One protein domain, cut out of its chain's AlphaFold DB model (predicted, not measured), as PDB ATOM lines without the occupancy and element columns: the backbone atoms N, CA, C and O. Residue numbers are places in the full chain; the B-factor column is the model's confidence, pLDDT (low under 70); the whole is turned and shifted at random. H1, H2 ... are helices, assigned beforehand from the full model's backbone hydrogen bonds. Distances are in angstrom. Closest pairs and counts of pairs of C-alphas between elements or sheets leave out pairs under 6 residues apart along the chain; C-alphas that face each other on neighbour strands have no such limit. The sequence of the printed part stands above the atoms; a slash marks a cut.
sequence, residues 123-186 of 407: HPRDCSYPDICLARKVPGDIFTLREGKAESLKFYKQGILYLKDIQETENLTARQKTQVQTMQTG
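Overview. This is residues 123 to 186 of the 407 residues of the protein "DUF2779 domain-containing protein" of Leptospira interrogans serogroup Icterohaemorrhagiae serovar Lai (strain 56601) (UniProt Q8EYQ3). Little regular structure is found here: long loops make most of an elongated body, with the short H1 at one end, H3 at the other and H2 between them. Of 64 printed residues, 25 are in named elements, the helices H1, H2 and H3 in that order; the class is all helix, with no named strand. The whole is compact, with a radius of gyration of the C-alphas of 11.5 A and spans of 33 by 19 by 19 A.

Arrangement. Look first at H1, residues 130 to 133, which is apart from H2, residues 149 to 157, and from H3, residues 174 to 185. H2 and H3 are apart too, with no C-alpha of the one within 8 A of the other. In H2 and H3 every O i to N i+4 pair is within hydrogen-bond range; H1 is too short for such a pair.

Along the chain. Find C-alpha 130 at (-33.230, 8.740, 33.499), where H1 begins its 5.5 A. H2 runs 12.5 A from C-alpha 149 at (-19.242, 4.241, 28.936). H3 runs 16.4 A to C-alpha 185 at (-27.920, -5.998, 10.003).

Size, cuts and confidence. The C-alphas farthest apart, of Ile 132 and Ala 174, are 33.5 A apart. Both links are long, 15 and 16 residues, and the printed part has no cut. The model's pLDDT is under 70 at residues 123, 125, 131 and 135 to 139.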
ATOM      1  N   HIS A 123     -23.425   4.389  35.042       69.75
ATOM      2  CA  HIS A 123     -23.749   4.104  33.647       69.75
ATOM      3  C   HIS A 123     -25.238   4.418  33.398       69.75
ATOM      4  O   HIS A 123     -26.061   3.973  34.191       69.75
ATOM      5  N   PRO A 124     -25.634   5.138  32.330       71.19
ATOM      6  CA  PRO A 124     -27.034   5.554  32.156       71.19
ATOM      7  C   PRO A 124     -28.075   4.419  32.100       71.19
ATOM      8  O   PRO A 124     -29.257   4.677  32.291       71.19
ATOM      9  N   ARG A 125     -27.632   3.170  31.890       68.88
ATOM     10  CA  ARG A 125     -28.438   1.939  32.030       68.88
ATOM     11  C   ARG A 125     -28.945   1.716  33.455       68.88
ATOM     12  O   ARG A 125     -30.050   1.228  33.631       68.88
ATOM     13  N   ASP A 126     -28.138   2.103  34.432       70.88
ATOM     14  CA  ASP A 126     -28.370   1.904  35.862       70.88
ATOM     15  C   ASP A 126     -28.724   3.239  36.537       70.88
ATOM     16  O   ASP A 126     -28.529   3.431  37.739       70.88
ATOM     17  N   CYS A 127     -29.170   4.224  35.747       74.44
ATOM     18  CA  CYS A 127     -29.577   5.516  36.269       74.44
ATOM     19  C   CYS A 127     -30.936   5.376  36.955       74.44
ATOM     20  O   CYS A 127     -31.899   4.935  36.340       74.44
ATOM     21  N   SER A 128     -31.031   5.812  38.211       74.81
ATOM     22  CA  SER A 128     -32.302   5.849  38.948       74.81
ATOM     23  C   SER A 128     -33.228   6.987  38.503       74.81
ATOM     24  O   SER A 128     -34.400   7.000  38.862       74.81
ATOM     25  N   TYR A 129     -32.707   7.951  37.736       74.88
ATOM     26  CA  TYR A 129     -33.429   9.161  37.335       74.88
ATOM     27  C   TYR A 129     -33.247   9.491  35.839       74.88
ATOM     28  O   TYR A 129     -32.878  10.621  35.497       74.88
ATOM     29  N   PRO A 130     -33.477   8.532  34.922       71.62
ATOM     30  CA  PRO A 130     -33.230   8.740  33.499       71.62
ATOM     31  C   PRO A 130     -34.153   9.823  32.923       71.62
ATOM     32  O   PRO A 130     -33.675  10.693  32.203       71.62
ATOM     33  N   ASP A 131     -35.424   9.850  33.340       69.56
ATOM     34  CA  ASP A 131     -36.434  10.836  32.913       69.56
ATOM     35  C   ASP A 131     -36.103  12.279  33.303       69.56
ATOM     36  O   ASP A 131     -36.684  13.231  32.784       69.56
ATOM     37  N   ILE A 132     -35.189  12.438  34.256       72.12
ATOM     38  CA  ILE A 132     -34.814  13.723  34.827       72.12
ATOM     39  C   ILE A 132     -33.542  14.263  34.171       72.12
ATOM     40  O   ILE A 132     -33.438  15.462  33.922       72.12
ATOM     41  N   CYS A 133     -32.549  13.397  33.972       71.69
ATOM     42  CA  CYS A 133     -31.191  13.812  33.619       71.69
ATOM     43  C   CYS A 133     -30.860  13.605  32.141       71.69
ATOM     44  O   CYS A 133     -29.944  14.251  31.632       71.69
ATOM     45  N   LEU A 134     -31.552  12.695  31.453       71.56
ATOM     46  CA  LEU A 134     -31.321  12.425  30.041       71.56
ATOM     47  C   LEU A 134     -32.205  13.353  29.206       71.56
ATOM     48  O   LEU A 134     -33.415  13.422  29.404       71.56
ATOM     49  N   ALA A 135     -31.603  14.046  28.235       66.00
ATOM     50  CA  ALA A 135     -32.296  15.000  27.361       66.00
ATOM     51  C   ALA A 135     -33.479  14.377  26.593       66.00
ATOM     52  O   ALA A 135     -34.361  15.081  26.105       66.00
ATOM     53  N   ARG A 136     -33.485  13.047  26.464       66.25
ATOM     54  CA  ARG A 136     -34.535  12.261  25.821       66.25
ATOM     55  C   ARG A 136     -35.005  11.183  26.793       66.25
ATOM     56  O   ARG A 136     -34.169  10.451  27.315       66.25
ATOM     57  N   LYS A 137     -36.331  11.064  26.961       60.94
ATOM     58  CA  LYS A 137     -37.006  10.105  27.862       60.94
ATOM     59  C   LYS A 137     -36.505   8.666  27.715       60.94
ATOM     60  O   LYS A 137     -36.422   7.941  28.693       60.94
ATOM     61  N   VAL A 138     -36.153   8.253  26.495       64.88
ATOM     62  CA  VAL A 138     -35.569   6.936  26.236       64.88
ATOM     63  C   VAL A 138     -34.294   7.137  25.424       64.88
ATOM     64  O   VAL A 138     -34.369   7.637  24.300       64.88
ATOM     65  N   PRO A 139     -33.118   6.774  25.953       69.25
ATOM     66  CA  PRO A 139     -31.856   6.993  25.257       69.25
ATOM     67  C   PRO A 139     -31.595   6.021  24.096       69.25
ATOM     68  O   PRO A 139     -30.506   6.060  23.540       69.25
ATOM     69  N   GLY A 140     -32.559   5.168  23.736       82.62
ATOM     70  CA  GLY A 140     -32.367   4.050  22.813       82.62
ATOM     71  C   GLY A 140     -31.528   2.933  23.439       82.62
ATOM     72  O   GLY A 140     -31.579   2.722  24.653       82.62
ATOM     73  N   ASP A 141     -30.770   2.206  22.619       89.69
ATOM     74  CA  ASP A 141     -29.896   1.106  23.052       89.69
ATOM     75  C   ASP A 141     -28.401   1.467  23.045       89.69
ATOM     76  O   ASP A 141     -27.577   0.607  23.354       89.69
ATOM     77  N   ILE A 142     -28.032   2.730  22.781       90.56
ATOM     78  CA  ILE A 142     -26.631   3.188  22.738       90.56
ATOM     79  C   ILE A 142     -25.852   2.821  24.004       90.56
ATOM     80  O   ILE A 142     -24.712   2.372  23.946       90.56
ATOM     81  N   PHE A 143     -26.502   2.914  25.166       87.81
ATOM     82  CA  PHE A 143     -25.905   2.571  26.452       87.81
ATOM     83  C   PHE A 143     -25.764   1.062  26.674       87.81
ATOM     84  O   PHE A 143     -25.253   0.651  27.706       87.81
ATOM     85  N   THR A 144     -26.184   0.215  25.738       90.38
ATOM     86  CA  THR A 144     -25.914  -1.226  25.798       90.38
ATOM     87  C   THR A 144     -24.528  -1.597  25.271       90.38
ATOM     88  O   THR A 144     -24.098  -2.735  25.478       90.38
ATOM     89  N   LEU A 145     -23.800  -0.641  24.671       91.44
ATOM     90  CA  LEU A 145     -22.437  -0.830  24.178       91.44
ATOM     91  C   LEU A 145     -21.539  -1.419  25.276       91.44
ATOM     92  O   LEU A 145     -21.439  -0.891  26.392       91.44
ATOM     93  N   ARG A 146     -20.901  -2.552  24.978       89.94
ATOM     94  CA  ARG A 146     -20.049  -3.254  25.940       89.94
ATOM     95  C   ARG A 146     -18.839  -2.403  26.299       89.94
ATOM     96  O   ARG A 146     -18.130  -1.944  25.409       89.94
ATOM     97  N   GLU A 147     -18.629  -2.198  27.601       86.31
ATOM     98  CA  GLU A 147     -17.491  -1.437  28.152       86.31
ATOM     99  C   GLU A 147     -17.334  -0.022  27.557       86.31
ATOM    100  O   GLU A 147     -16.297   0.608  27.709       86.31
ATOM    101  N   GLY A 148     -18.380   0.511  26.919       85.50
ATOM    102  CA  GLY A 148     -18.310   1.737  26.132       85.50
ATOM    103  C   GLY A 148     -18.873   2.956  26.852       85.50
ATOM    104  O   GLY A 148     -19.633   3.704  26.242       85.50
ATOM    105  N   LYS A 149     -18.622   3.139  28.160       83.62
ATOM    106  CA  LYS A 149     -19.242   4.241  28.936       83.62
ATOM    107  C   LYS A 149     -18.920   5.605  28.310       83.62
ATOM    108  O   LYS A 149     -19.813   6.442  28.182       83.62
ATOM    109  N   ALA A 150     -17.660   5.826  27.934       85.31
ATOM    110  CA  ALA A 150     -17.208   7.086  27.353       85.31
ATOM    111  C   ALA A 150     -17.740   7.269  25.922       85.31
ATOM    112  O   ALA A 150     -18.293   8.320  25.595       85.31
ATOM    113  N   GLU A 151     -17.652   6.224  25.104       88.75
ATOM    114  CA  GLU A 151     -18.095   6.186  23.710       88.75
ATOM    115  C   GLU A 151     -19.606   6.409  23.613       88.75
ATOM    116  O   GLU A 151     -20.065   7.270  22.868       88.75
ATOM    117  N   SER A 152     -20.390   5.712  24.442       87.94
ATOM    118  CA  SER A 152     -21.849   5.854  24.482       87.94
ATOM    119  C   SER A 152     -22.264   7.279  24.846       87.94
ATOM    120  O   SER A 152     -23.201   7.815  24.264       87.94
ATOM    121  N   LEU A 153     -21.559   7.924  25.787       84.31
ATOM    122  CA  LEU A 153     -21.812   9.323  26.145       84.31
ATOM    123  C   LEU A 153     -21.423  10.288  25.017       84.31
ATOM    124  O   LEU A 153     -22.137  11.268  24.799       84.31
ATOM    125  N   LYS A 154     -20.321  10.026  24.297       88.06
ATOM    126  CA  LYS A 154     -19.924  10.800  23.108       88.06
ATOM    127  C   LYS A 154     -21.029  10.744  22.048       88.06
ATOM    128  O   LYS A 154     -21.526  11.793  21.645       88.06
ATOM    129  N   PHE A 155     -21.452   9.542  21.660       89.44
ATOM    130  CA  PHE A 155     -22.497   9.335  20.654       89.44
ATOM    131  C   PHE A 155     -23.840   9.934  21.082       89.44
ATOM    132  O   PHE A 155     -24.484  10.642  20.306       89.44
ATOM    133  N   TYR A 156     -24.219   9.767  22.349       87.12
ATOM    134  CA  TYR A 156     -25.444  10.354  22.885       87.12
ATOM    135  C   TYR A 156     -25.458  11.890  22.782       87.12
ATOM    136  O   TYR A 156     -26.468  12.475  22.385       87.12
ATOM    137  N   LYS A 157     -24.331  12.559  23.079       85.00
ATOM    138  CA  LYS A 157     -24.188  14.022  22.929       85.00
ATOM    139  C   LYS A 157     -24.274  14.483  21.471       85.00
ATOM    140  O   LYS A 157     -24.726  15.594  21.223       85.00
ATOM    141  N   GLN A 158     -23.889  13.630  20.522       88.81
ATOM    142  CA  GLN A 158     -24.056  13.860  19.082       88.81
ATOM    143  C   GLN A 158     -25.488  13.574  18.590       88.81
ATOM    144  O   GLN A 158     -25.797  13.804  17.426       88.81
ATOM    145  N   GLY A 159     -26.381  13.095  19.463       87.50
ATOM    146  CA  GLY A 159     -27.764  12.765  19.118       87.50
ATOM    147  C   GLY A 159     -27.973  11.338  18.607       87.50
ATOM    148  O   GLY A 159     -29.091  11.015  18.214       87.50
ATOM    149  N   ILE A 160     -26.947  10.484  18.653       91.00
ATOM    150  CA  ILE A 160     -27.029   9.069  18.277       91.00
ATOM    151  C   ILE A 160     -27.570   8.273  19.470       91.00
ATOM    152  O   ILE A 160     -26.975   8.263  20.548       91.00
ATOM    153  N   LEU A 161     -28.717   7.619  19.276       89.56
ATOM    154  CA  LEU A 161     -29.451   6.908  20.337       89.56
ATOM    155  C   LEU A 161     -29.429   5.391  20.167       89.56
ATOM    156  O   LEU A 161     -29.612   4.658  21.138       89.56
ATOM    157  N   TYR A 162     -29.202   4.912  18.948       93.19
ATOM    158  CA  TYR A 162     -29.182   3.490  18.656       93.19
ATOM    159  C   TYR A 162     -27.812   3.069  18.141       93.19
ATOM    160  O   TYR A 162     -27.188   3.770  17.348       93.19
ATOM    161  N   LEU A 163     -27.366   1.890  18.562       94.56
ATOM    162  CA  LEU A 163     -26.114   1.278  18.125       94.56
ATOM    163  C   LEU A 163     -26.054   1.133  16.606       94.56
ATOM    164  O   LEU A 163     -25.002   1.348  16.014       94.56
ATOM    165  N   LYS A 164     -27.193   0.833  15.970       95.44
ATOM    166  CA  LYS A 164     -27.289   0.725  14.509       95.44
ATOM    167  C   LYS A 164     -26.951   2.031  13.773       95.44
ATOM    168  O   LYS A 164     -26.518   1.987  12.628       95.44
ATOM    169  N   ASP A 165     -27.119   3.177  14.431       95.38
ATOM    170  CA  ASP A 165     -26.902   4.492  13.825       95.38
ATOM    171  C   ASP A 165     -25.431   4.949  13.945       95.38
ATOM    172  O   ASP A 165     -25.061   5.984  13.389       95.38
ATOM    173  N   ILE A 166     -24.567   4.188  14.633       94.75
ATOM    174  CA  ILE A 166     -23.134   4.494  14.753       94.75
ATOM    175  C   ILE A 166     -22.437   4.276  13.404       94.75
ATOM    176  O   ILE A 166     -22.337   3.151  12.918       94.75
ATOM    177  N   GLN A 167     -21.900   5.357  12.833       90.75
ATOM    178  CA  GLN A 167     -21.080   5.322  11.613       90.75
ATOM    179  C   GLN A 167     -19.574   5.281  11.935       90.75
ATOM    180  O   GLN A 167     -18.811   4.545  11.314       90.75
ATOM    181  N   GLU A 168     -19.143   6.034  12.952       88.25
ATOM    182  CA  GLU A 168     -17.745   6.115  13.395       88.25
ATOM    183  C   GLU A 168     -17.360   4.894  14.247       88.25
ATOM    184  O   GLU A 168     -17.455   4.918  15.476       88.25
ATOM    185  N   THR A 169     -16.912   3.811  13.610       90.00
ATOM    186  CA  THR A 169     -16.539   2.571  14.319       90.00
ATOM    187  C   THR A 169     -15.034   2.385  14.512       90.00
ATOM    188  O   THR A 169     -14.623   1.455  15.196       90.00
ATOM    189  N   GLU A 170     -14.189   3.257  13.963       88.62
ATOM    190  CA  GLU A 170     -12.722   3.104  13.920       88.62
ATOM    191  C   GLU A 170     -12.102   2.877  15.305       88.62
ATOM    192  O   GLU A 170     -11.349   1.919  15.491       88.62
ATOM    193  N   ASN A 171     -12.512   3.697  16.279       88.69
ATOM    194  CA  ASN A 171     -12.042   3.669  17.668       88.69
ATOM    195  C   ASN A 171     -12.733   2.606  18.540       88.69
ATOM    196  O   ASN A 171     -12.405   2.475  19.717       88.69
ATOM    197  N   LEU A 172     -13.697   1.861  17.991       93.56
ATOM    198  CA  LEU A 172     -14.369   0.791  18.719       93.56
ATOM    199  C   LEU A 172     -13.507  -0.476  18.744       93.56
ATOM    200  O   LEU A 172     -12.825  -0.824  17.772       93.56
ATOM    201  N   THR A 173     -13.585  -1.212  19.850       94.12
ATOM    202  CA  THR A 173     -12.966  -2.539  19.961       94.12
ATOM    203  C   THR A 173     -13.625  -3.530  18.995       94.12
ATOM    204  O   THR A 173     -14.747  -3.314  18.539       94.12
ATOM    205  N   ALA A 174     -12.965  -4.655  18.700       93.38
ATOM    206  CA  ALA A 174     -13.530  -5.692  17.828       93.38
ATOM    207  C   ALA A 174     -14.931  -6.146  18.289       93.38
ATOM    208  O   ALA A 174     -15.857  -6.208  17.490       93.38
ATOM    209  N   ARG A 175     -15.115  -6.342  19.602       93.06
ATOM    210  CA  ARG A 175     -16.409  -6.711  20.202       93.06
ATOM    211  C   ARG A 175     -17.472  -5.640  19.980       93.06
ATOM    212  O   ARG A 175     -18.586  -5.938  19.567       93.06
ATOM    213  N   GLN A 176     -17.126  -4.378  20.217       95.06
ATOM    214  CA  GLN A 176     -18.040  -3.258  19.993       95.06
ATOM    215  C   GLN A 176     -18.421  -3.129  18.509       95.06
ATOM    216  O   GLN A 176     -19.584  -2.879  18.206       95.06
ATOM    217  N   LYS A 177     -17.478  -3.367  17.586       95.81
ATOM    218  CA  LYS A 177     -17.747  -3.415  16.139       95.81
ATOM    219  C   LYS A 177     -18.741  -4.522  15.789       95.81
ATOM    220  O   LYS A 177     -19.734  -4.232  15.129       95.81
ATOM    221  N   THR A 178     -18.546  -5.742  16.297       95.94
ATOM    222  CA  THR A 178     -19.502  -6.851  16.126       95.94
ATOM    223  C   THR A 178     -20.888  -6.485  16.660       95.94
ATOM    224  O   THR A 178     -21.905  -6.698  16.000       95.94
ATOM    225  N   GLN A 179     -20.947  -5.873  17.843       95.69
ATOM    226  CA  GLN A 179     -22.200  -5.416  18.434       95.69
ATOM    227  C   GLN A 179     -22.901  -4.367  17.555       95.69
ATOM    228  O   GLN A 179     -24.095  -4.485  17.313       95.69
ATOM    229  N   VAL A 180     -22.186  -3.373  17.025       96.38
ATOM    230  CA  VAL A 180     -22.764  -2.380  16.100       96.38
ATOM    231  C   VAL A 180     -23.238  -3.036  14.800       96.38
ATOM    232  O   VAL A 180     -24.374  -2.821  14.384       96.38
ATOM    233  N   GLN A 181     -22.417  -3.893  14.193       96.06
ATOM    234  CA  GLN A 181     -22.723  -4.565  12.928       96.06
ATOM    235  C   GLN A 181     -23.970  -5.457  13.019       96.06
ATOM    236  O   GLN A 181     -24.821  -5.459  12.126       96.06
ATOM    237  N   THR A 182     -24.111  -6.222  14.098       96.50
ATOM    238  CA  THR A 182     -25.292  -7.073  14.319       96.50
ATOM    239  C   THR A 182     -26.553  -6.236  14.528       96.50
ATOM    240  O   THR A 182     -27.604  -6.577  13.994       96.50
ATOM    241  N   MET A 183     -26.453  -5.089  15.207       96.00
ATOM    242  CA  MET A 183     -27.568  -4.145  15.353       96.00
ATOM    243  C   MET A 183     -27.958  -3.483  14.023       96.00
ATOM    244  O   MET A 183     -29.140  -3.248  13.784       96.00
ATOM    245  N   GLN A 184     -26.989  -3.209  13.142       95.62
ATOM    246  CA  GLN A 184     -27.226  -2.675  11.794       95.62
ATOM    247  C   GLN A 184     -27.895  -3.689  10.864       95.62
ATOM    248  O   GLN A 184     -28.801  -3.344  10.111       95.62
ATOM    249  N   THR A 185     -27.445  -4.941  10.910       95.44
ATOM    250  CA  THR A 185     -27.920  -5.998  10.003       95.44
ATOM    251  C   THR A 185     -29.160  -6.725  10.520       95.44
ATOM    252  O   THR A 185     -29.850  -7.379   9.739       95.44
ATOM    253  N   GLY A 186     -29.430  -6.654  11.827       94.56
ATOM    254  CA  GLY A 186     -30.468  -7.438  12.498       94.56
ATOM    255  C   GLY A 186     -30.168  -8.939  12.553       94.56
ATOM    256  O   GLY A 186     -31.052  -9.717  12.900       94.56
TER     257      GLY A 186